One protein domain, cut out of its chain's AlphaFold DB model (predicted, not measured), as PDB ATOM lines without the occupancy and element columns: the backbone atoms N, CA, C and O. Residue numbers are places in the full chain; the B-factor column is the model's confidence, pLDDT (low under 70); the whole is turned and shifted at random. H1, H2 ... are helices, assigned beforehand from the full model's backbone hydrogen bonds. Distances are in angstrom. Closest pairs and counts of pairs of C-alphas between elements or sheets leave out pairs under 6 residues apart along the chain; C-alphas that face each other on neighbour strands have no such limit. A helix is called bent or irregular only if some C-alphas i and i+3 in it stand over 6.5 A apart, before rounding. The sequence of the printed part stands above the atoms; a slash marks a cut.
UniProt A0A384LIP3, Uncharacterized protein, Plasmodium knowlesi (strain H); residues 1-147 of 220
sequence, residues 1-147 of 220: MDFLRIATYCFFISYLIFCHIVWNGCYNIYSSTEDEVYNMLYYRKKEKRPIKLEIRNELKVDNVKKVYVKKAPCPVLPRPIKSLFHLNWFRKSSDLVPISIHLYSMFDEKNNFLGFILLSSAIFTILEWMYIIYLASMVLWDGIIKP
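AT A GLANCE: This is residues 1 to 147 of the 220 residues of an uncharacterized protein of Plasmodium knowlesi (strain H) (UniProt A0A384LIP3). Two long helices, H1 and H5, cross as a lopsided X, with the crossing in the second half of H1 and near the start of H5. Short H4 packs across H1 on the side away from H5, H2 packs on H4, and the far ends of the X stick out as two arms, residues 1 to 14 and 130 to 147, as does the loop of residues 43 to 63. The printed part has 147 residues with five named helices, in the order H1, H2, H3, H4, H5, and no named strand; its class is all helix. It is loose, with a radius of gyration of the C-alphas of 18.9 A, and elongated, spanning 63 by 36 by 34 A.

IN THESE COORDINATES: Find C-alpha 2 at (81.105, 211.276, 317.280); from there H1, residues 2 to 31, runs 43.6 A to C-alpha 31 at (40.641, 218.798, 331.553). Next come H2, residues 34 to 42, then H3, residues 88 to 91, and H4, residues 96 to 105. H5, residues 112 to 147, runs 51.8 A and ends at C-alpha 147, at (81.310, 212.421, 355.531). It has a kink of 34 degrees near residue 141 and is irregular, but only just: C-alphas 143 and 146 are 6.8 A apart.

HOW THE PARTS SIT: Look first at H1, where residues 16 to 23 touch residues 117 to 124 of H5; the closest C-alphas, of Cys 19 and Ser 121, are 5.2 A apart. Their lines are only just about perpendicular, at 70.2 degrees. With residues 21 to 29 H1 touches H4, about perpendicular at 86 degrees; the closest C-alphas, of Gly 25 and Ser 100, are 4.1 A apart. H4 also touches H2, at 76 degrees, about perpendicular, with the C-alphas of Leu 41 and Pro 98 closest at 6.1 A. The packing of the helices is mostly crossed, with 0 of these 3 pairs at a shallow tilt. H3 is close to H1 but not clearly touching, with the C-alphas of Asn 24 and Arg 91 closest at 6.2 A. H2 and H5 are apart; H4 and H5 are only just apart, at 8.4 A. In H1, H2 and H4 every O i to N i+4 pair is within hydrogen-bond range, in H5 30 of 32 are, and H3 is too short for such a pair.

THE WHOLE: The two C-alphas farthest apart, of Asp 62 and Pro 147, are 66.1 A apart. Without the stretches that stand free, the body has 94 residues and spans 38 by 29 by 23 A. The printed part has no cut, and its long link is H2 to H3, 45 residues. Look for low confidence, pLDDT under 70, at residue 1, residues 30 to 81 and residues 108 to 111; the mean of the printed part is 71.1.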
ATOM      1  N   MET A   1      83.471 209.187 314.434       59.75
ATOM      2  CA  MET A   1      82.448 208.366 315.126       59.75
ATOM      3  C   MET A   1      81.533 209.192 316.037       59.75
ATOM      4  O   MET A   1      80.504 208.674 316.457       59.75
ATOM      5  N   ASP A   2      81.836 210.469 316.291       75.12
ATOM      6  CA  ASP A   2      81.105 211.276 317.280       75.12
ATOM      7  C   ASP A   2      79.825 211.923 316.739       75.12
ATOM      8  O   ASP A   2      78.829 211.997 317.452       75.12
ATOM      9  N   PHE A   3      79.793 212.289 315.452       83.88
ATOM     10  CA  PHE A   3      78.622 212.938 314.851       83.88
ATOM     11  C   PHE A   3      77.374 212.042 314.846       83.88
ATOM     12  O   PHE A   3      76.297 212.486 315.228       83.88
ATOM     13  N   LEU A   4      77.525 210.761 314.486       86.25
ATOM     14  CA  LEU A   4      76.411 209.806 314.478       86.25
ATOM     15  C   LEU A   4      75.839 209.599 315.886       86.25
ATOM     16  O   LEU A   4      74.628 209.537 316.052       86.25
ATOM     17  N   ARG A   5      76.695 209.536 316.914       84.50
ATOM     18  CA  ARG A   5      76.251 209.403 318.309       84.50
ATOM     19  C   ARG A   5      75.473 210.635 318.762       84.50
ATOM     20  O   ARG A   5      74.382 210.488 319.300       84.50
ATOM     21  N   ILE A   6      76.005 211.831 318.506       88.00
ATOM     22  CA  ILE A   6      75.353 213.098 318.864       88.00
ATOM     23  C   ILE A   6      74.000 213.223 318.157       88.00
ATOM     24  O   ILE A   6      72.998 213.492 318.814       88.00
ATOM     25  N   ALA A   7      73.949 212.954 316.849       87.88
ATOM     26  CA  ALA A   7      72.710 212.995 316.076       87.88
ATOM     27  C   ALA A   7      71.653 212.034 316.641       87.88
ATOM     28  O   ALA A   7      70.500 212.422 316.825       87.88
ATOM     29  N   THR A   8      72.059 210.813 316.996       88.44
ATOM     30  CA  THR A   8      71.177 209.827 317.628       88.44
ATOM     31  C   THR A   8      70.655 210.315 318.981       88.44
ATOM     32  O   THR A   8      69.454 210.230 319.229       88.44
ATOM     33  N   TYR A   9      71.501 210.891 319.843       87.62
ATOM     34  CA  TYR A   9      71.046 211.462 321.119       87.62
ATOM     35  C   TYR A   9      70.068 212.623 320.926       87.62
ATOM     36  O   TYR A   9      69.023 212.654 321.577       87.62
ATOM     37  N   CYS A  10      70.360 213.549 320.010       90.38
ATOM     38  CA  CYS A  10      69.460 214.652 319.685       90.38
ATOM     39  C   CYS A  10      68.107 214.144 319.177       90.38
ATOM     40  O   CYS A  10      67.068 214.674 319.577       90.38
ATOM     41  N   PHE A  11      68.105 213.096 318.351       91.50
ATOM     42  CA  PHE A  11      66.882 212.461 317.875       91.50
ATOM     43  C   PHE A  11      66.072 211.850 319.025       91.50
ATOM     44  O   PHE A  11      64.885 212.139 319.148       91.50
ATOM     45  N   PHE A  12      66.708 211.079 319.913       88.50
ATOM     46  CA  PHE A  12      66.031 210.476 321.065       88.50
ATOM     47  C   PHE A  12      65.447 211.518 322.021       88.50
ATOM     48  O   PHE A  12      64.304 211.372 322.450       88.50
ATOM     49  N   ILE A  13      66.194 212.582 322.325       88.31
ATOM     50  CA  ILE A  13      65.714 213.673 323.182       88.31
ATOM     51  C   ILE A  13      64.526 214.381 322.524       88.31
ATOM     52  O   ILE A  13      63.512 214.623 323.175       88.31
ATOM     53  N   SER A  14      64.619 214.670 321.224       90.75
ATOM     54  CA  SER A  14      63.533 215.318 320.481       90.75
ATOM     55  C   SER A  14      62.277 214.445 320.438       90.75
ATOM     56  O   SER A  14      61.174 214.947 320.649       90.75
ATOM     57  N   TYR A  15      62.438 213.134 320.236       91.62
ATOM     58  CA  TYR A  15      61.343 212.165 320.277       91.62
ATOM     59  C   TYR A  15      60.695 212.092 321.665       91.62
ATOM     60  O   TYR A  15      59.473 212.141 321.773       91.62
ATOM     61  N   LEU A  16      61.497 212.057 322.732       89.62
ATOM     62  CA  LEU A  16      61.003 212.075 324.109       89.62
ATOM     63  C   LEU A  16      60.154 213.324 324.371       89.62
ATOM     64  O   LEU A  16      59.018 213.214 324.834       89.62
ATOM     65  N   ILE A  17      60.675 214.506 324.026       89.69
ATOM     66  CA  ILE A  17      59.963 215.780 324.189       89.69
ATOM     67  C   ILE A  17      58.646 215.749 323.410       89.69
ATOM     68  O   ILE A  17      57.597 216.101 323.951       89.69
ATOM     69  N   PHE A  18      58.683 215.283 322.163       90.81
ATOM     70  CA  PHE A  18      57.500 215.135 321.328       90.81
ATOM     71  C   PHE A  18      56.428 214.256 321.993       90.81
ATOM     72  O   PHE A  18      55.277 214.683 322.105       90.81
ATOM     73  N   CYS A  19      56.797 213.078 322.506       90.25
ATOM     74  CA  CYS A  19      55.872 212.178 323.195       90.25
ATOM     75  C   CYS A  19      55.190 212.851 324.397       90.25
ATOM     76  O   CYS A  19      53.965 212.768 324.537       90.25
ATOM     77  N   HIS A  20      55.949 213.581 325.220       89.38
ATOM     78  CA  HIS A  20      55.394 214.284 326.380       89.38
ATOM     79  C   HIS A  20      54.486 215.455 325.996       89.38
ATOM     80  O   HIS A  20      53.482 215.693 326.670       89.38
ATOM     81  N   ILE A  21      54.787 216.172 324.910       87.88
ATOM     82  CA  ILE A  21      53.917 217.242 324.407       87.88
ATOM     83  C   ILE A  21      52.585 216.661 323.912       87.88
ATOM     84  O   ILE A  21      51.532 217.209 324.234       87.88
ATOM     85  N   VAL A  22      52.604 215.530 323.197       87.75
ATOM     86  CA  VAL A  22      51.377 214.843 322.754       87.75
ATOM     87  C   VAL A  22      50.540 214.388 323.956       87.75
ATOM     88  O   VAL A  22      49.327 214.603 323.983       87.75
ATOM     89  N   TRP A  23      51.170 213.826 324.991       86.44
ATOM     90  CA  TRP A  23      50.459 213.439 326.212       86.44
ATOM     91  C   TRP A  23      49.909 214.647 326.986       86.44
ATOM     92  O   TRP A  23      48.782 214.604 327.480       86.44
ATOM     93  N   ASN A  24      50.631 215.770 327.028       85.31
ATOM     94  CA  ASN A  24      50.098 217.024 327.568       85.31
ATOM     95  C   ASN A  24      48.851 217.494 326.811       85.31
ATOM     96  O   ASN A  24      47.890 217.922 327.446       85.31
ATOM     97  N   GLY A  25      48.844 217.363 325.482       79.81
ATOM     98  CA  GLY A  25      47.689 217.669 324.639       79.81
ATOM     99  C   GLY A  25      46.469 216.841 325.013       79.81
ATOM    100  O   GLY A  25      45.391 217.398 325.207       79.81
ATOM    101  N   CYS A  26      46.677 215.536 325.216       80.62
ATOM    102  CA  CYS A  26      45.668 214.625 325.749       80.62
ATOM    103  C   CYS A  26      45.098 215.182 327.065       80.62
ATOM    104  O   CYS A  26      43.925 215.532 327.144       80.62
ATOM    105  N   TYR A  27      45.936 215.390 328.083       78.06
ATOM    106  CA  TYR A  27      45.478 215.901 329.379       78.06
ATOM    107  C   TYR A  27      44.751 217.246 329.299       78.06
ATOM    108  O   TYR A  27      43.764 217.443 330.006       78.06
ATOM    109  N   ASN A  28      45.241 218.181 328.489       75.00
ATOM    110  CA  ASN A  28      44.660 219.513 328.366       75.00
ATOM    111  C   ASN A  28      43.276 219.464 327.703       75.00
ATOM    112  O   ASN A  28      42.379 220.158 328.173       75.00
ATOM    113  N   ILE A  29      43.065 218.601 326.704       73.12
ATOM    114  CA  ILE A  29      41.750 218.401 326.073       73.12
ATOM    115  C   ILE A  29      40.743 217.794 327.053       73.12
ATOM    116  O   ILE A  29      39.632 218.295 327.152       73.12
ATOM    117  N   TYR A  30      41.127 216.771 327.824       69.62
ATOM    118  CA  TYR A  30      40.202 216.132 328.776       69.62
ATOM    119  C   TYR A  30      39.992 216.918 330.080       69.62
ATOM    120  O   TYR A  30      39.131 216.547 330.873       69.62
ATOM    121  N   SER A  31      40.782 217.965 330.345       66.00
ATOM    122  CA  SER A  31      40.641 218.798 331.553       66.00
ATOM    123  C   SER A  31      40.091 220.202 331.301       66.00
ATOM    124  O   SER A  31      39.794 220.890 332.276       66.00
ATOM    125  N   SER A  32      39.954 220.616 330.040       60.84
ATOM    126  CA  SER A  32      39.410 221.923 329.648       60.84
ATOM    127  C   SER A  32      38.008 221.759 329.061       60.84
ATOM    128  O   SER A  32      37.666 220.693 328.551       60.84
ATOM    129  N   THR A  33      37.195 222.809 329.120       57.22
ATOM    130  CA  THR A  33      35.873 222.813 328.475       57.22
ATOM    131  C   THR A  33      35.993 222.957 326.951       57.22
ATOM    132  O   THR A  33      36.988 223.474 326.439       57.22
ATOM    133  N   GLU A  34      34.989 222.494 326.200       55.38
ATOM    134  CA  GLU A  34      35.014 222.500 324.726       55.38
ATOM    135  C   GLU A  34      35.218 223.912 324.141       55.38
ATOM    136  O   GLU A  34      36.032 224.101 323.230       55.38
ATOM    137  N   ASP A  35      34.554 224.912 324.727       51.22
ATOM    138  CA  ASP A  35      34.656 226.323 324.335       51.22
ATOM    139  C   ASP A  35      36.045 226.915 324.621       51.22
ATOM    140  O   ASP A  35      36.565 227.720 323.843       51.22
ATOM    141  N   GLU A  36      36.697 226.499 325.709       59.97
ATOM    142  CA  GLU A  36      38.063 226.916 326.043       59.97
ATOM    143  C   GLU A  36      39.076 226.370 325.035       59.97
ATOM    144  O   GLU A  36      39.952 227.106 324.574       59.97
ATOM    145  N   VAL A  37      38.943 225.099 324.647       58.66
ATOM    146  CA  VAL A  37      39.811 224.469 323.641       58.66
ATOM    147  C   VAL A  37      39.634 225.147 322.280       58.66
ATOM    148  O   VAL A  37      40.625 225.460 321.614       58.66
ATOM    149  N   TYR A  38      38.392 225.436 321.879       54.94
ATOM    150  CA  TYR A  38      38.098 226.171 320.647       54.94
ATOM    151  C   TYR A  38      38.705 227.583 320.670       54.94
ATOM    152  O   TYR A  38      39.395 227.989 319.730       54.94
ATOM    153  N   ASN A  39      38.533 228.320 321.768       59.88
ATOM    154  CA  ASN A  39      39.084 229.667 321.907       59.88
ATOM    155  C   ASN A  39      40.622 229.687 321.884       59.88
ATOM    156  O   ASN A  39      41.213 230.577 321.267       59.88
ATOM    157  N   MET A  40      41.280 228.692 322.489       63.28
ATOM    158  CA  MET A  40      42.743 228.559 322.476       63.28
ATOM    159  C   MET A  40      43.313 228.268 321.084       63.28
ATOM    160  O   MET A  40      44.394 228.759 320.757       63.28
ATOM    161  N   LEU A  41      42.601 227.495 320.261       58.72
ATOM    162  CA  LEU A  41      43.037 227.144 318.908       58.72
ATOM    163  C   LEU A  41      42.768 228.258 317.886       58.72
ATOM    164  O   LEU A  41      43.568 228.442 316.968       58.72
ATOM    165  N   TYR A  42      41.671 229.009 318.037       56.50
ATOM    166  CA  TYR A  42      41.156 229.861 316.956       56.50
ATOM    167  C   TYR A  42      41.020 231.354 317.301       56.50
ATOM    168  O   TYR A  42      41.072 232.184 316.391       56.50
ATOM    169  N   TYR A  43      40.900 231.746 318.576       50.88
ATOM    170  CA  TYR A  43      40.594 233.139 318.952       50.88
ATOM    171  C   TYR A  43      41.812 234.024 319.264       50.88
ATOM    172  O   TYR A  43      41.665 235.232 319.467       50.88
ATOM    173  N   ARG A  44      43.045 233.499 319.200       49.34
ATOM    174  CA  ARG A  44      44.285 234.276 319.417       49.34
ATOM    175  C   ARG A  44      44.673 235.173 318.223       49.34
ATOM    176  O   ARG A  44      45.849 235.335 317.916       49.34
ATOM    177  N   LYS A  45      43.694 235.784 317.544       45.69
ATOM    178  CA  LYS A  45      43.908 236.772 316.466       45.69
ATOM    179  C   LYS A  45      43.637 238.225 316.889       45.69
ATOM    180  O   LYS A  45      43.560 239.091 316.021       45.69
ATOM    181  N   LYS A  46      43.506 238.526 318.193       42.34
ATOM    182  CA  LYS A  46      43.229 239.897 318.680       42.34
ATOM    183  C   LYS A  46      44.137 240.470 319.774       42.34
ATOM    184  O   LYS A  46      43.920 241.613 320.157       42.34
ATOM    185  N   GLU A  47      45.200 239.790 320.197       40.50
ATOM    186  CA  GLU A  47      46.238 240.450 321.000       40.50
ATOM    187  C   GLU A  47      47.473 240.722 320.147       40.50
ATOM    188  O   GLU A  47      48.264 239.833 319.836       40.50
ATOM    189  N   LYS A  48      47.630 241.990 319.752       36.41
ATOM    190  CA  LYS A  48      48.877 242.525 319.205       36.41
ATOM    191  C   LYS A  48      49.965 242.432 320.283       36.41
ATOM    192  O   LYS A  48      50.191 243.384 321.020       36.41
ATOM    193  N   ARG A  49      50.660 241.300 320.369       36.91
ATOM    194  CA  ARG A  49      52.012 241.232 320.938       36.91
ATOM    195  C   ARG A  49      52.957 240.819 319.811       36.91
ATOM    196  O   ARG A  49      52.730 239.774 319.204       36.91
ATOM    197  N   PRO A  50      53.967 241.636 319.467       33.28
ATOM    198  CA  PRO A  50      54.853 241.345 318.356       33.28
ATOM    199  C   PRO A  50      55.871 240.297 318.804       33.28
ATOM    200  O   PRO A  50      56.976 240.623 319.221       33.28
ATOM    201  N   ILE A  51      55.499 239.022 318.732       37.81
ATOM    202  CA  ILE A  51      56.477 237.939 318.718       37.81
ATOM    203  C   ILE A  51      56.700 237.619 317.242       37.81
ATOM    204  O   ILE A  51      55.849 237.024 316.583       37.81
ATOM    205  N   LYS A  52      57.829 238.096 316.704       34.47
ATOM    206  CA  LYS A  52      58.352 237.721 315.385       34.47
ATOM    207  C   LYS A  52      58.719 236.233 315.403       34.47
ATOM    208  O   LYS A  52      59.874 235.884 315.598       34.47
ATOM    209  N   LEU A  53      57.736 235.366 315.214       35.94
ATOM    210  CA  LEU A  53      57.920 234.007 314.717       35.94
ATOM    211  C   LEU A  53      56.817 233.790 313.680       35.94
ATOM    212  O   LEU A  53      55.687 233.421 313.993       35.94
ATOM    213  N   GLU A  54      57.142 234.142 312.438       31.45
ATOM    214  CA  GLU A  54      56.314 233.922 311.256       31.45
ATOM    215  C   GLU A  54      56.193 232.419 310.985       31.45
ATOM    216  O   GLU A  54      56.920 231.850 310.183       31.45
ATOM    217  N   ILE A  55      55.250 231.757 311.648       36.88
ATOM    218  CA  ILE A  55      54.666 230.519 311.126       36.88
ATOM    219  C   ILE A  55      53.167 230.771 311.019       36.88
ATOM    220  O   ILE A  55      52.355 230.337 311.833       36.88
ATOM    221  N   ARG A  56      52.797 231.567 310.015       31.58
ATOM    222  CA  ARG A  56      51.403 231.790 309.633       31.58
ATOM    223  C   ARG A  56      50.982 230.658 308.696       31.58
ATOM    224  O   ARG A  56      50.817 230.872 307.503       31.58
ATOM    225  N   ASN A  57      50.838 229.447 309.228       36.56
ATOM    226  CA  ASN A  57      50.194 228.374 308.477       36.56
ATOM    227  C   ASN A  57      48.689 228.663 308.444       36.56
ATOM    228  O   ASN A  57      47.999 228.533 309.455       36.56
ATOM    229  N   GLU A  58      48.180 229.093 307.288       36.25
ATOM    230  CA  GLU A  58      46.743 229.111 307.004       36.25
ATOM    231  C   GLU A  58      46.249 227.661 306.911       36.25
ATOM    232  O   GLU A  58      46.213 227.042 305.850       36.25
ATOM    233  N   LEU A  59      45.938 227.080 308.068       43.03
ATOM    234  CA  LEU A  59      45.421 225.722 308.186       43.03
ATOM    235  C   LEU A  59      43.968 225.680 307.694       43.03
ATOM    236  O   LEU A  59      43.059 226.167 308.368       43.03
ATOM    237  N   LYS A  60      43.740 225.069 306.527       37.28
ATOM    238  CA  LYS A  60      42.407 224.621 306.099       37.28
ATOM    239  C   LYS A  60      42.018 223.393 306.926       37.28
ATOM    240  O   LYS A  60      42.613 222.331 306.765       37.28
ATOM    241  N   VAL A  61      41.047 223.539 307.827       46.53
ATOM    242  CA  VAL A  61      40.532 222.444 308.665       46.53
ATOM    243  C   VAL A  61      39.098 222.138 308.241       46.53
ATOM    244  O   VAL A  61      38.142 222.654 308.811       46.53
ATOM    245  N   ASP A  62      38.943 221.282 307.232       37.69
ATOM    246  CA  ASP A  62      37.636 220.948 306.641       37.69
ATOM    247  C   ASP A  62      36.740 220.049 307.518       37.69
ATOM    248  O   ASP A  62      35.669 219.647 307.084       37.69
ATOM    249  N   ASN A  63      37.106 219.718 308.763       41.12
ATOM    250  CA  ASN A  63      36.303 218.809 309.593       41.12
ATOM    251  C   ASN A  63      36.335 219.150 311.087       41.12
ATOM    252  O   ASN A  63      36.715 218.337 311.930       41.12
ATOM    253  N   VAL A  64      35.860 220.349 311.424       44.59
ATOM    254  CA  VAL A  64      35.730 220.823 312.811       44.59
ATOM    255  C   VAL A  64      34.916 219.846 313.671       44.59
ATOM    256  O   VAL A  64      35.307 219.580 314.791       44.59
ATOM    257  N   LYS A  65      33.860 219.198 313.156       42.38
ATOM    258  CA  LYS A  65      32.995 218.309 313.964       42.38
ATOM    259  C   LYS A  65      33.616 216.968 314.399       42.38
ATOM    260  O   LYS A  65      33.068 216.336 315.294       42.38
ATOM    261  N   LYS A  66      34.727 216.514 313.803       44.22
ATOM    262  CA  LYS A  66      35.354 215.215 314.145       44.22
ATOM    263  C   LYS A  66      36.461 215.307 315.199       44.22
ATOM    264  O   LYS A  66      36.821 214.291 315.774       44.22
ATOM    265  N   VAL A  67      36.978 216.505 315.477       47.88
ATOM    266  CA  VAL A  67      38.076 216.709 316.442       47.88
ATOM    267  C   VAL A  67      37.598 216.579 317.903       47.88
ATOM    268  O   VAL A  67      38.405 216.281 318.780       47.88
ATOM    269  N   TYR A  68      36.295 216.754 318.161       48.34
ATOM    270  CA  TYR A  68      35.751 217.021 319.501       48.34
ATOM    271  C   TYR A  68      35.247 215.808 320.292       48.34
ATOM    272  O   TYR A  68      34.897 215.968 321.453       48.34
ATOM    273  N   VAL A  69      35.233 214.596 319.734       48.16
ATOM    274  CA  VAL A  69      34.703 213.420 320.457       48.16
ATOM    275  C   VAL A  69      35.758 212.332 320.579       48.16
ATOM    276  O   VAL A  69      35.470 211.168 320.330       48.16
ATOM    277  N   LYS A  70      36.980 212.693 320.999       53.03
ATOM    278  CA  LYS A  70      37.996 211.674 321.272       53.03
ATOM    279  C   LYS A  70      37.567 210.802 322.453       53.03
ATOM    280  O   LYS A  70      37.494 211.272 323.584       53.03
ATOM    281  N   LYS A  71      37.252 209.525 322.205       47.88
ATOM    282  CA  LYS A  71      36.839 208.559 323.245       47.88
ATOM    283  C   LYS A  71      38.005 207.812 323.897       47.88
ATOM    284  O   LYS A  71      37.781 207.072 324.851       47.88
ATOM    285  N   ALA A  72      39.228 207.959 323.388       54.03
ATOM    286  CA  ALA A  72      40.386 207.216 323.877       54.03
ATOM    287  C   ALA A  72      40.886 207.782 325.225       54.03
ATOM    288  O   ALA A  72      41.395 208.902 325.251       54.03
ATOM    289  N   PRO A  73      40.791 207.040 326.345       60.91
ATOM    290  CA  PRO A  73      41.225 207.549 327.643       60.91
ATOM    291  C   PRO A  73      42.730 207.846 327.628       60.91
ATOM    292  O   PRO A  73      43.535 206.997 327.241       60.91
ATOM    293  N   CYS A  74      43.127 209.044 328.071       67.12
ATOM    294  CA  CYS A  74      44.541 209.338 328.295       67.12
ATOM    295  C   CYS A  74      45.100 208.371 329.339       67.12
ATOM    296  O   CYS A  74      44.452 208.169 330.370       67.12
ATOM    297  N   PRO A  75      46.314 207.826 329.149       65.62
ATOM    298  CA  PRO A  75      46.962 207.102 330.223       65.62
ATOM    299  C   PRO A  75      47.127 208.048 331.409       65.62
ATOM    300  O   PRO A  75      47.585 209.183 331.262       65.62
ATOM    301  N   VAL A  76      46.712 207.583 332.584       64.62
ATOM    302  CA  VAL A  76      46.886 208.302 333.841       64.62
ATOM    303  C   VAL A  76      47.898 207.533 334.668       64.62
ATOM    304  O   VAL A  76      47.624 206.422 335.114       64.62
ATOM    305  N   LEU A  77      49.083 208.115 334.852       60.78
ATOM    306  CA  LEU A  77      50.091 207.541 335.741       60.78
ATOM    307  C   LEU A  77      49.614 207.615 337.204       60.78
ATOM    308  O   LEU A  77      49.031 208.632 337.608       60.78
ATOM    309  N   PRO A  78      49.868 206.574 338.019       58.97
ATOM    310  CA  PRO A  78      49.553 206.603 339.440       58.97
ATOM    311  C   PRO A  78      50.382 207.684 340.149       58.97
ATOM    312  O   PRO A  78      51.590 207.812 339.944       58.97
ATOM    313  N   ARG A  79      49.739 208.481 341.013       56.50
ATOM    314  CA  ARG A  79      50.456 209.428 341.887       56.50
ATOM    315  C   ARG A  79      51.368 208.633 342.842       56.50
ATOM    316  O   ARG A  79      50.913 207.606 343.339       56.50
ATOM    317  N   PRO A  80      52.606 209.087 343.128       56.25
ATOM    318  CA  PRO A  80      53.171 210.417 342.861       56.25
ATOM    319  C   PRO A  80      53.929 210.563 341.527       56.25
ATOM    320  O   PRO A  80      54.476 211.634 341.268       56.25
ATOM    321  N   ILE A  81      53.959 209.537 340.673       63.38
ATOM    322  CA  ILE A  81      54.802 209.497 339.471       63.38
ATOM    323  C   ILE A  81      54.249 210.465 338.417       63.38
ATOM    324  O   ILE A  81      53.273 210.184 337.722       63.38
ATOM    325  N   LYS A  82      54.872 211.639 338.311       73.00
ATOM    326  CA  LYS A  82      54.615 212.628 337.259       73.00
ATOM    327  C   LYS A  82      55.937 213.050 336.645       73.00
ATOM    328  O   LYS A  82      56.862 213.371 337.385       73.00
ATOM    329  N   SER A  83      56.014 213.053 335.319       79.00
ATOM    330  CA  SER A  83      57.172 213.609 334.615       79.00
ATOM    331  C   SER A  83      57.302 215.107 334.892       79.00
ATOM    332  O   SER A  83      56.284 215.788 335.075       79.00
ATOM    333  N   LEU A  84      58.524 215.646 334.844       80.44
ATOM    334  CA  LEU A  84      58.781 217.089 334.847       80.44
ATOM    335  C   LEU A  84      57.970 217.805 333.755       80.44
ATOM    336  O   LEU A  84      57.434 218.890 333.994       80.44
ATOM    337  N   PHE A  85      57.784 217.161 332.598       78.44
ATOM    338  CA  PHE A  85      56.994 217.681 331.481       78.44
ATOM    339  C   PHE A  85      55.483 217.739 331.759       78.44
ATOM    340  O   PHE A  85      54.753 218.430 331.050       78.44
ATOM    341  N   HIS A  86      54.996 217.056 332.798       77.00
ATOM    342  CA  HIS A  86      53.587 217.055 333.213       77.00
ATOM    343  C   HIS A  86      53.321 217.927 334.449       77.00
ATOM    344  O   HIS A  86      52.186 218.006 334.933       77.00
ATOM    345  N   LEU A  87      54.340 218.611 334.973       79.69
ATOM    346  CA  LEU A  87      54.158 219.597 336.029       79.69
ATOM    347  C   LEU A  87      53.319 220.783 335.523       79.69
ATOM    348  O   LEU A  87      53.390 221.171 334.358       79.69
ATOM    349  N   ASN A  88      52.543 221.402 336.419       76.38
ATOM    350  CA  ASN A  88      51.579 222.449 336.050       76.38
ATOM    351  C   ASN A  88      52.208 223.633 335.304       76.38
ATOM    352  O   ASN A  88      51.615 224.105 334.344       76.38
ATOM    353  N   TRP A  89      53.392 224.081 335.718       75.69
ATOM    354  CA  TRP A  89      54.132 225.164 335.064       75.69
ATOM    355  C   TRP A  89      54.516 224.865 333.602       75.69
ATOM    356  O   TRP A  89      54.407 225.748 332.760       75.69
ATOM    357  N   PHE A  90      54.895 223.623 333.278       77.88
ATOM    358  CA  PHE A  90      55.256 223.216 331.920       77.88
ATOM    359  C   PHE A  90      53.999 222.977 331.079       77.88
ATOM    360  O   PHE A  90      53.854 223.509 329.980       77.88
ATOM    361  N   ARG A  91      53.038 222.237 331.642       73.81
ATOM    362  CA  ARG A  91      51.781 221.883 330.977       73.81
ATOM    363  C   ARG A  91      50.900 223.092 330.660       73.81
ATOM    364  O   ARG A  91      50.271 223.100 329.610       73.81
ATOM    365  N   LYS A  92      50.824 224.077 331.565       73.81
ATOM    366  CA  LYS A  92      49.992 225.288 331.418       73.81
ATOM    367  C   LYS A  92      50.744 226.472 330.804       73.81
ATOM    368  O   LYS A  92      50.234 227.590 330.833       73.81
ATOM    369  N   SER A  93      51.948 226.260 330.275       79.00
ATOM    370  CA  SER A  93      52.677 227.321 329.585       79.00
ATOM    371  C   SER A  93      51.878 227.808 328.371       79.00
ATOM    372  O   SER A  93      51.400 227.000 327.573       79.00
ATOM    373  N   SER A  94      51.736 229.129 328.226       71.25
ATOM    374  CA  SER A  94      50.869 229.758 327.217       71.25
ATOM    375  C   SER A  94      51.210 229.379 325.779       71.25
ATOM    376  O   SER A  94      50.345 229.451 324.909       71.25
ATOM    377  N   ASP A  95      52.460 228.996 325.535       76.44
ATOM    378  CA  ASP A  95      52.951 228.668 324.200       76.44
ATOM    379  C   ASP A  95      52.858 227.162 323.928       76.44
ATOM    380  O   ASP A  95      52.584 226.750 322.804       76.44
ATOM    381  N   LEU A  96      52.992 226.330 324.966       77.31
ATOM    382  CA  LEU A  96      52.922 224.871 324.848       77.31
ATOM    383  C   LEU A  96      51.493 224.332 324.830       77.31
ATOM    384  O   LEU A  96      51.247 223.334 324.156       77.31
ATOM    385  N   VAL A  97      50.548 224.963 325.533       76.69
ATOM    386  CA  VAL A  97      49.146 224.513 325.566       76.69
ATOM    387  C   VAL A  97      48.548 224.377 324.153       76.69
ATOM    388  O   VAL A  97      48.147 223.260 323.814       76.69
ATOM    389  N   PRO A  98      48.533 225.410 323.285       73.81
ATOM    390  CA  PRO A  98      47.931 225.287 321.955       73.81
ATOM    391  C   PRO A  98      48.672 224.282 321.061       73.81
ATOM    392  O   PRO A  98      48.034 223.506 320.350       73.81
ATOM    393  N   ILE A  99      50.007 224.236 321.139       80.38
ATOM    394  CA  ILE A  99      50.839 223.287 320.383       80.38
ATOM    395  C   ILE A  99      50.526 221.848 320.803       80.38
ATOM    396  O   ILE A  99      50.362 220.976 319.953       80.38
ATOM    397  N   SER A 100      50.401 221.602 322.107       82.62
ATOM    398  CA  SER A 100      50.099 220.281 322.657       82.62
ATOM    399  C   SER A 100      48.735 219.771 322.193       82.62
ATOM    400  O   SER A 100      48.632 218.647 321.701       82.62
ATOM    401  N   ILE A 101      47.705 220.622 322.265       75.69
ATOM    402  CA  ILE A 101      46.343 220.321 321.809       75.69
ATOM    403  C   ILE A 101      46.352 220.030 320.307       75.69
ATOM    404  O   ILE A 101      45.779 219.031 319.873       75.69
ATOM    405  N   HIS A 102      47.040 220.854 319.515       77.50
ATOM    406  CA  HIS A 102      47.121 220.670 318.071       77.50
ATOM    407  C   HIS A 102      47.832 219.364 317.688       77.50
ATOM    408  O   HIS A 102      47.281 218.575 316.922       77.50
ATOM    409  N   LEU A 103      49.001 219.082 318.264       81.44
ATOM    410  CA  LEU A 103      49.749 217.849 318.008       81.44
ATOM    411  C   LEU A 103      48.946 216.604 318.377       81.44
ATOM    412  O   LEU A 103      48.898 215.653 317.605       81.44
ATOM    413  N   TYR A 104      48.257 216.620 319.518       79.62
ATOM    414  CA  TYR A 104      47.362 215.526 319.881       79.62
ATOM    415  C   TYR A 104      46.154 215.428 318.936       79.62
ATOM    416  O   TYR A 104      45.694 214.329 318.617       79.62
ATOM    417  N   SER A 105      45.636 216.560 318.446       73.25
ATOM    418  CA  SER A 105      44.507 216.588 317.510       73.25
ATOM    419  C   SER A 105      44.823 215.917 316.167       73.25
ATOM    420  O   SER A 105      43.918 215.298 315.615       73.25
ATOM    421  N   MET A 106      46.088 215.920 315.720       77.00
ATOM    422  CA  MET A 106      46.535 215.295 314.461       77.00
ATOM    423  C   MET A 106      46.380 213.763 314.410       77.00
ATOM    424  O   MET A 106      46.460 213.184 313.329       77.00
ATOM    425  N   PHE A 107      46.175 213.091 315.547       74.50
ATOM    426  CA  PHE A 107      46.067 211.630 315.606       74.50
ATOM    427  C   PHE A 107      44.616 211.144 315.684       74.50
ATOM    428  O   PHE A 107      43.897 211.514 316.608       74.50
ATOM    429  N   ASP A 108      44.190 210.257 314.785       66.06
ATOM    430  CA  ASP A 108      42.858 209.637 314.856       66.06
ATOM    431  C   ASP A 108      42.700 208.678 316.059       66.06
ATOM    432  O   ASP A 108      43.639 207.991 316.461       66.06
ATOM    433  N   GLU A 109      41.486 208.580 316.616       56.81
ATOM    434  CA  GLU A 109      41.169 207.802 317.835       56.81
ATOM    435  C   GLU A 109      41.449 206.296 317.755       56.81
ATOM    436  O   GLU A 109      41.660 205.658 318.781       56.81
ATOM    437  N   LYS A 110      41.437 205.713 316.551       55.56
ATOM    438  CA  LYS A 110      41.662 204.270 316.335       55.56
ATOM    439  C   LYS A 110      43.127 203.917 316.072       55.56
ATOM    440  O   LYS A 110      43.428 202.806 315.643       55.56
ATOM    441  N   ASN A 111      44.039 204.864 316.268       63.94
ATOM    442  CA  ASN A 111      45.401 204.725 315.790       63.94
ATOM    443  C   ASN A 111      46.297 204.089 316.864       63.94
ATOM    444  O   ASN A 111      46.665 204.738 317.845       63.94
ATOM    445  N   ASN A 112      46.700 202.830 316.653       75.50
ATOM    446  CA  ASN A 112      47.701 202.127 317.476       75.50
ATOM    447  C   ASN A 112      48.981 202.963 317.671       75.50
ATOM    448  O   ASN A 112      49.667 202.846 318.685       75.50
ATOM    449  N   PHE A 113      49.268 203.854 316.719       80.75
ATOM    450  CA  PHE A 113      50.378 204.793 316.775       80.75
ATOM    451  C   PHE A 113      50.265 205.821 317.913       80.75
ATOM    452  O   PHE A 113      51.246 206.071 318.610       80.75
ATOM    453  N   LEU A 114      49.072 206.375 318.162       80.88
ATOM    454  CA  LEU A 114      48.856 207.292 319.286       80.88
ATOM    455  C   LEU A 114      49.065 206.564 320.618       80.88
ATOM    456  O   LEU A 114      49.741 207.079 321.505       80.88
ATOM    457  N   GLY A 115      48.544 205.337 320.726       78.25
ATOM    458  CA  GLY A 115      48.777 204.471 321.883       78.25
ATOM    459  C   GLY A 115      50.267 204.214 322.124       78.25
ATOM    460  O   GLY A 115      50.731 204.324 323.257       78.25
ATOM    461  N   PHE A 116      51.039 203.964 321.063       85.06
ATOM    462  CA  PHE A 116      52.488 203.782 321.145       85.06
ATOM    463  C   PHE A 116      53.236 205.047 321.600       85.06
ATOM    464  O   PHE A 116      54.138 204.954 322.434       85.06
ATOM    465  N   ILE A 117      52.854 206.232 321.109       87.62
ATOM    466  CA  ILE A 117      53.445 207.513 321.537       87.62
ATOM    467  C   ILE A 117      53.186 207.755 323.027       87.62
ATOM    468  O   ILE A 117      54.103 208.099 323.774       87.62
ATOM    469  N   LEU A 118      51.945 207.549 323.468       85.56
ATOM    470  CA  LEU A 118      51.560 207.745 324.863       85.56
ATOM    471  C   LEU A 118      52.244 206.721 325.783       85.56
ATOM    472  O   LEU A 118      52.745 207.089 326.845       85.56
ATOM    473  N   LEU A 119      52.348 205.459 325.352       85.94
ATOM    474  CA  LEU A 119      53.102 204.423 326.059       85.94
ATOM    475  C   LEU A 119      54.595 204.763 326.149       85.94
ATOM    476  O   LEU A 119      55.185 204.633 327.219       85.94
ATOM    477  N   SER A 120      55.199 205.241 325.057       88.50
ATOM    478  CA  SER A 120      56.597 205.690 325.044       88.50
ATOM    479  C   SER A 120      56.815 206.780 326.091       88.50
ATOM    480  O   SER A 120      57.742 206.700 326.894       88.50
ATOM    481  N   SER A 121      55.908 207.755 326.156       87.88
ATOM    482  CA  SER A 121      55.959 208.821 327.154       87.88
ATOM    483  C   SER A 121      55.834 208.300 328.595       87.88
ATOM    484  O   SER A 121      56.510 208.803 329.497       87.88
ATOM    485  N   ALA A 122      55.015 207.269 328.828       85.00
ATOM    486  CA  ALA A 122      54.889 206.618 330.134       85.00
ATOM    487  C   ALA A 122      56.189 205.922 330.551       85.00
ATOM    488  O   ALA A 122      56.659 206.121 331.671       85.00
ATOM    489  N   ILE A 123      56.811 205.176 329.635       87.31
ATOM    490  CA  ILE A 123      58.103 204.517 329.862       87.31
ATOM    491  C   ILE A 123      59.186 205.557 330.169       87.31
ATOM    492  O   ILE A 123      59.929 205.398 331.136       87.31
ATOM    493  N   PHE A 124      59.244 206.654 329.411       88.50
ATOM    494  CA  PHE A 124      60.194 207.736 329.677       88.50
ATOM    495  C   PHE A 124      59.984 208.379 331.043       88.50
ATOM    496  O   PHE A 124      60.964 208.659 331.727       88.50
ATOM    497  N   THR A 125      58.735 208.524 331.490       87.38
ATOM    498  CA  THR A 125      58.452 209.018 332.843       87.38
ATOM    499  C   THR A 125      59.023 208.082 333.913       87.38
ATOM    500  O   THR A 125      59.579 208.542 334.905       87.38
ATOM    501  N   ILE A 126      58.919 206.764 333.731       85.62
ATOM    502  CA  ILE A 126      59.500 205.794 334.672       85.62
ATOM    503  C   ILE A 126      61.028 205.923 334.697       85.62
ATOM    504  O   ILE A 126      61.620 206.006 335.774       85.62
ATOM    505  N   LEU A 127      61.665 205.994 333.524       87.88
ATOM    506  CA  LEU A 127      63.118 206.153 333.405       87.88
ATOM    507  C   LEU A 127      63.613 207.462 334.032       87.88
ATOM    508  O   LEU A 127      64.635 207.473 334.717       87.88
ATOM    509  N   GLU A 128      62.872 208.550 333.842       87.88
ATOM    510  CA  GLU A 128      63.136 209.843 334.470       87.88
ATOM    511  C   GLU A 128      63.155 209.720 335.997       87.88
ATOM    512  O   GLU A 128      64.114 210.144 336.641       87.88
ATOM    513  N   TRP A 129      62.148 209.072 336.587       87.25
ATOM    514  CA  TRP A 129      62.095 208.855 338.033       87.25
ATOM    515  C   TRP A 129      63.215 207.948 338.543       87.25
ATOM    516  O   TRP A 129      63.793 208.240 339.590       87.25
ATOM    517  N   MET A 130      63.574 206.894 337.805       88.81
ATOM    518  CA  MET A 130      64.737 206.065 338.140       88.81
ATOM    519  C   MET A 130      66.019 206.905 338.193       88.81
ATOM    520  O   MET A 130      66.809 206.765 339.126       88.81
ATOM    521  N   TYR A 131      66.201 207.811 337.231       88.88
ATOM    522  CA  TYR A 131      67.361 208.695 337.184       88.88
ATOM    523  C   TYR A 131      67.359 209.730 338.319       88.88
ATOM    524  O   TYR A 131      68.391 209.947 338.953       88.88
ATOM    525  N   ILE A 132      66.202 210.316 338.643       88.44
ATOM    526  CA  ILE A 132      66.052 211.242 339.777       88.44
ATOM    527  C   ILE A 132      66.397 210.545 341.097       88.44
ATOM    528  O   ILE A 132      67.167 211.086 341.888       88.44
ATOM    529  N   ILE A 133      65.866 209.341 341.335       90.12
ATOM    530  CA  ILE A 133      66.154 208.559 342.548       90.12
ATOM    531  C   ILE A 133      67.644 208.228 342.627       90.12
ATOM    532  O   ILE A 133      68.247 208.364 343.694       90.12
ATOM    533  N   TYR A 134      68.248 207.830 341.508       92.56
ATOM    534  CA  TYR A 134      69.678 207.559 341.432       92.56
ATOM    535  C   TYR A 134      70.509 208.794 341.811       92.56
ATOM    536  O   TYR A 134      71.361 208.710 342.697       92.56
ATOM    537  N   LEU A 135      70.221 209.954 341.213       91.31
ATOM    538  CA  LEU A 135      70.919 211.204 341.515       91.31
ATOM    539  C   LEU A 135      70.727 211.635 342.971       91.31
ATOM    540  O   LEU A 135      71.700 211.971 343.642       91.31
ATOM    541  N   ALA A 136      69.496 211.595 343.480       90.75
ATOM    542  CA  ALA A 136      69.206 211.927 344.872       90.75
ATOM    543  C   ALA A 136      69.974 211.012 345.835       90.75
ATOM    544  O   ALA A 136      70.571 211.489 346.799       90.75
ATOM    545  N   SER A 137      70.028 209.711 345.542       91.81
ATOM    546  CA  SER A 137      70.785 208.741 346.337       91.81
ATOM    547  C   SER A 137      72.287 209.018 346.294       91.81
ATOM    548  O   SER A 137      72.948 208.943 347.326       91.81
ATOM    549  N   MET A 138      72.828 209.392 345.131       92.88
ATOM    550  CA  MET A 138      74.235 209.774 344.988       92.88
ATOM    551  C   MET A 138      74.562 211.026 345.814       92.88
ATOM    552  O   MET A 138      75.548 211.037 346.548       92.88
ATOM    553  N   VAL A 139      73.705 212.050 345.766       92.38
ATOM    554  CA  VAL A 139      73.863 213.274 346.567       92.38
ATOM    555  C   VAL A 139      73.779 212.972 348.064       92.38
ATOM    556  O   VAL A 139      74.602 213.468 348.829       92.38
ATOM    557  N   LEU A 140      72.834 212.133 348.497       92.50
ATOM    558  CA  LEU A 140      72.740 211.696 349.894       92.50
ATOM    559  C   LEU A 140      73.988 210.921 350.331       92.50
ATOM    560  O   LEU A 140      74.499 211.130 351.434       92.50
ATOM    561  N   TRP A 141      74.499 210.049 349.461       92.00
ATOM    562  CA  TRP A 141      75.693 209.266 349.735       92.00
ATOM    563  C   TRP A 141      76.928 210.151 349.901       92.00
ATOM    564  O   TRP A 141      77.570 210.112 350.951       92.00
ATOM    565  N   ASP A 142      77.250 210.967 348.899       90.75
ATOM    566  CA  ASP A 142      78.461 211.788 348.912       90.75
ATOM    567  C   ASP A 142      78.348 213.000 349.846       90.75
ATOM    568  O   ASP A 142      79.345 213.388 350.457       90.75
ATOM    569  N   GLY A 143      77.152 213.574 349.990       87.88
ATOM    570  CA  GLY A 143      76.913 214.775 350.787       87.88
ATOM    571  C   GLY A 143      76.711 214.517 352.278       87.88
ATOM    572  O   GLY A 143      77.120 215.346 353.087       87.88
ATOM    573  N   ILE A 144      76.101 213.390 352.662       90.12
ATOM    574  CA  ILE A 144      75.709 213.136 354.059       90.12
ATOM    575  C   ILE A 144      76.351 211.859 354.598       90.12
ATOM    576  O   ILE A 144      77.073 211.899 355.593       90.12
ATOM    577  N   ILE A 145      76.128 210.716 353.951       90.81
ATOM    578  CA  ILE A 145      76.500 209.416 354.531       90.81
ATOM    579  C   ILE A 145      78.024 209.258 354.607       90.81
ATOM    580  O   ILE A 145      78.584 208.952 355.660       90.81
ATOM    581  N   LYS A 146      78.719 209.507 353.499       89.94
ATOM    582  CA  LYS A 146      80.177 209.394 353.386       89.94
ATOM    583  C   LYS A 146      80.945 210.300 354.360       89.94
ATOM    584  O   LYS A 146      81.881 209.790 354.982       89.94
ATOM    585  N   PRO A 147      80.623 211.598 354.537       91.88
ATOM    586  CA  PRO A 147      81.310 212.421 355.531       91.88
ATOM    587  C   PRO A 147      81.044 211.960 356.967       91.88
ATOM    588  O   PRO A 147      81.985 211.935 357.760       91.88
TER     589      PRO A 147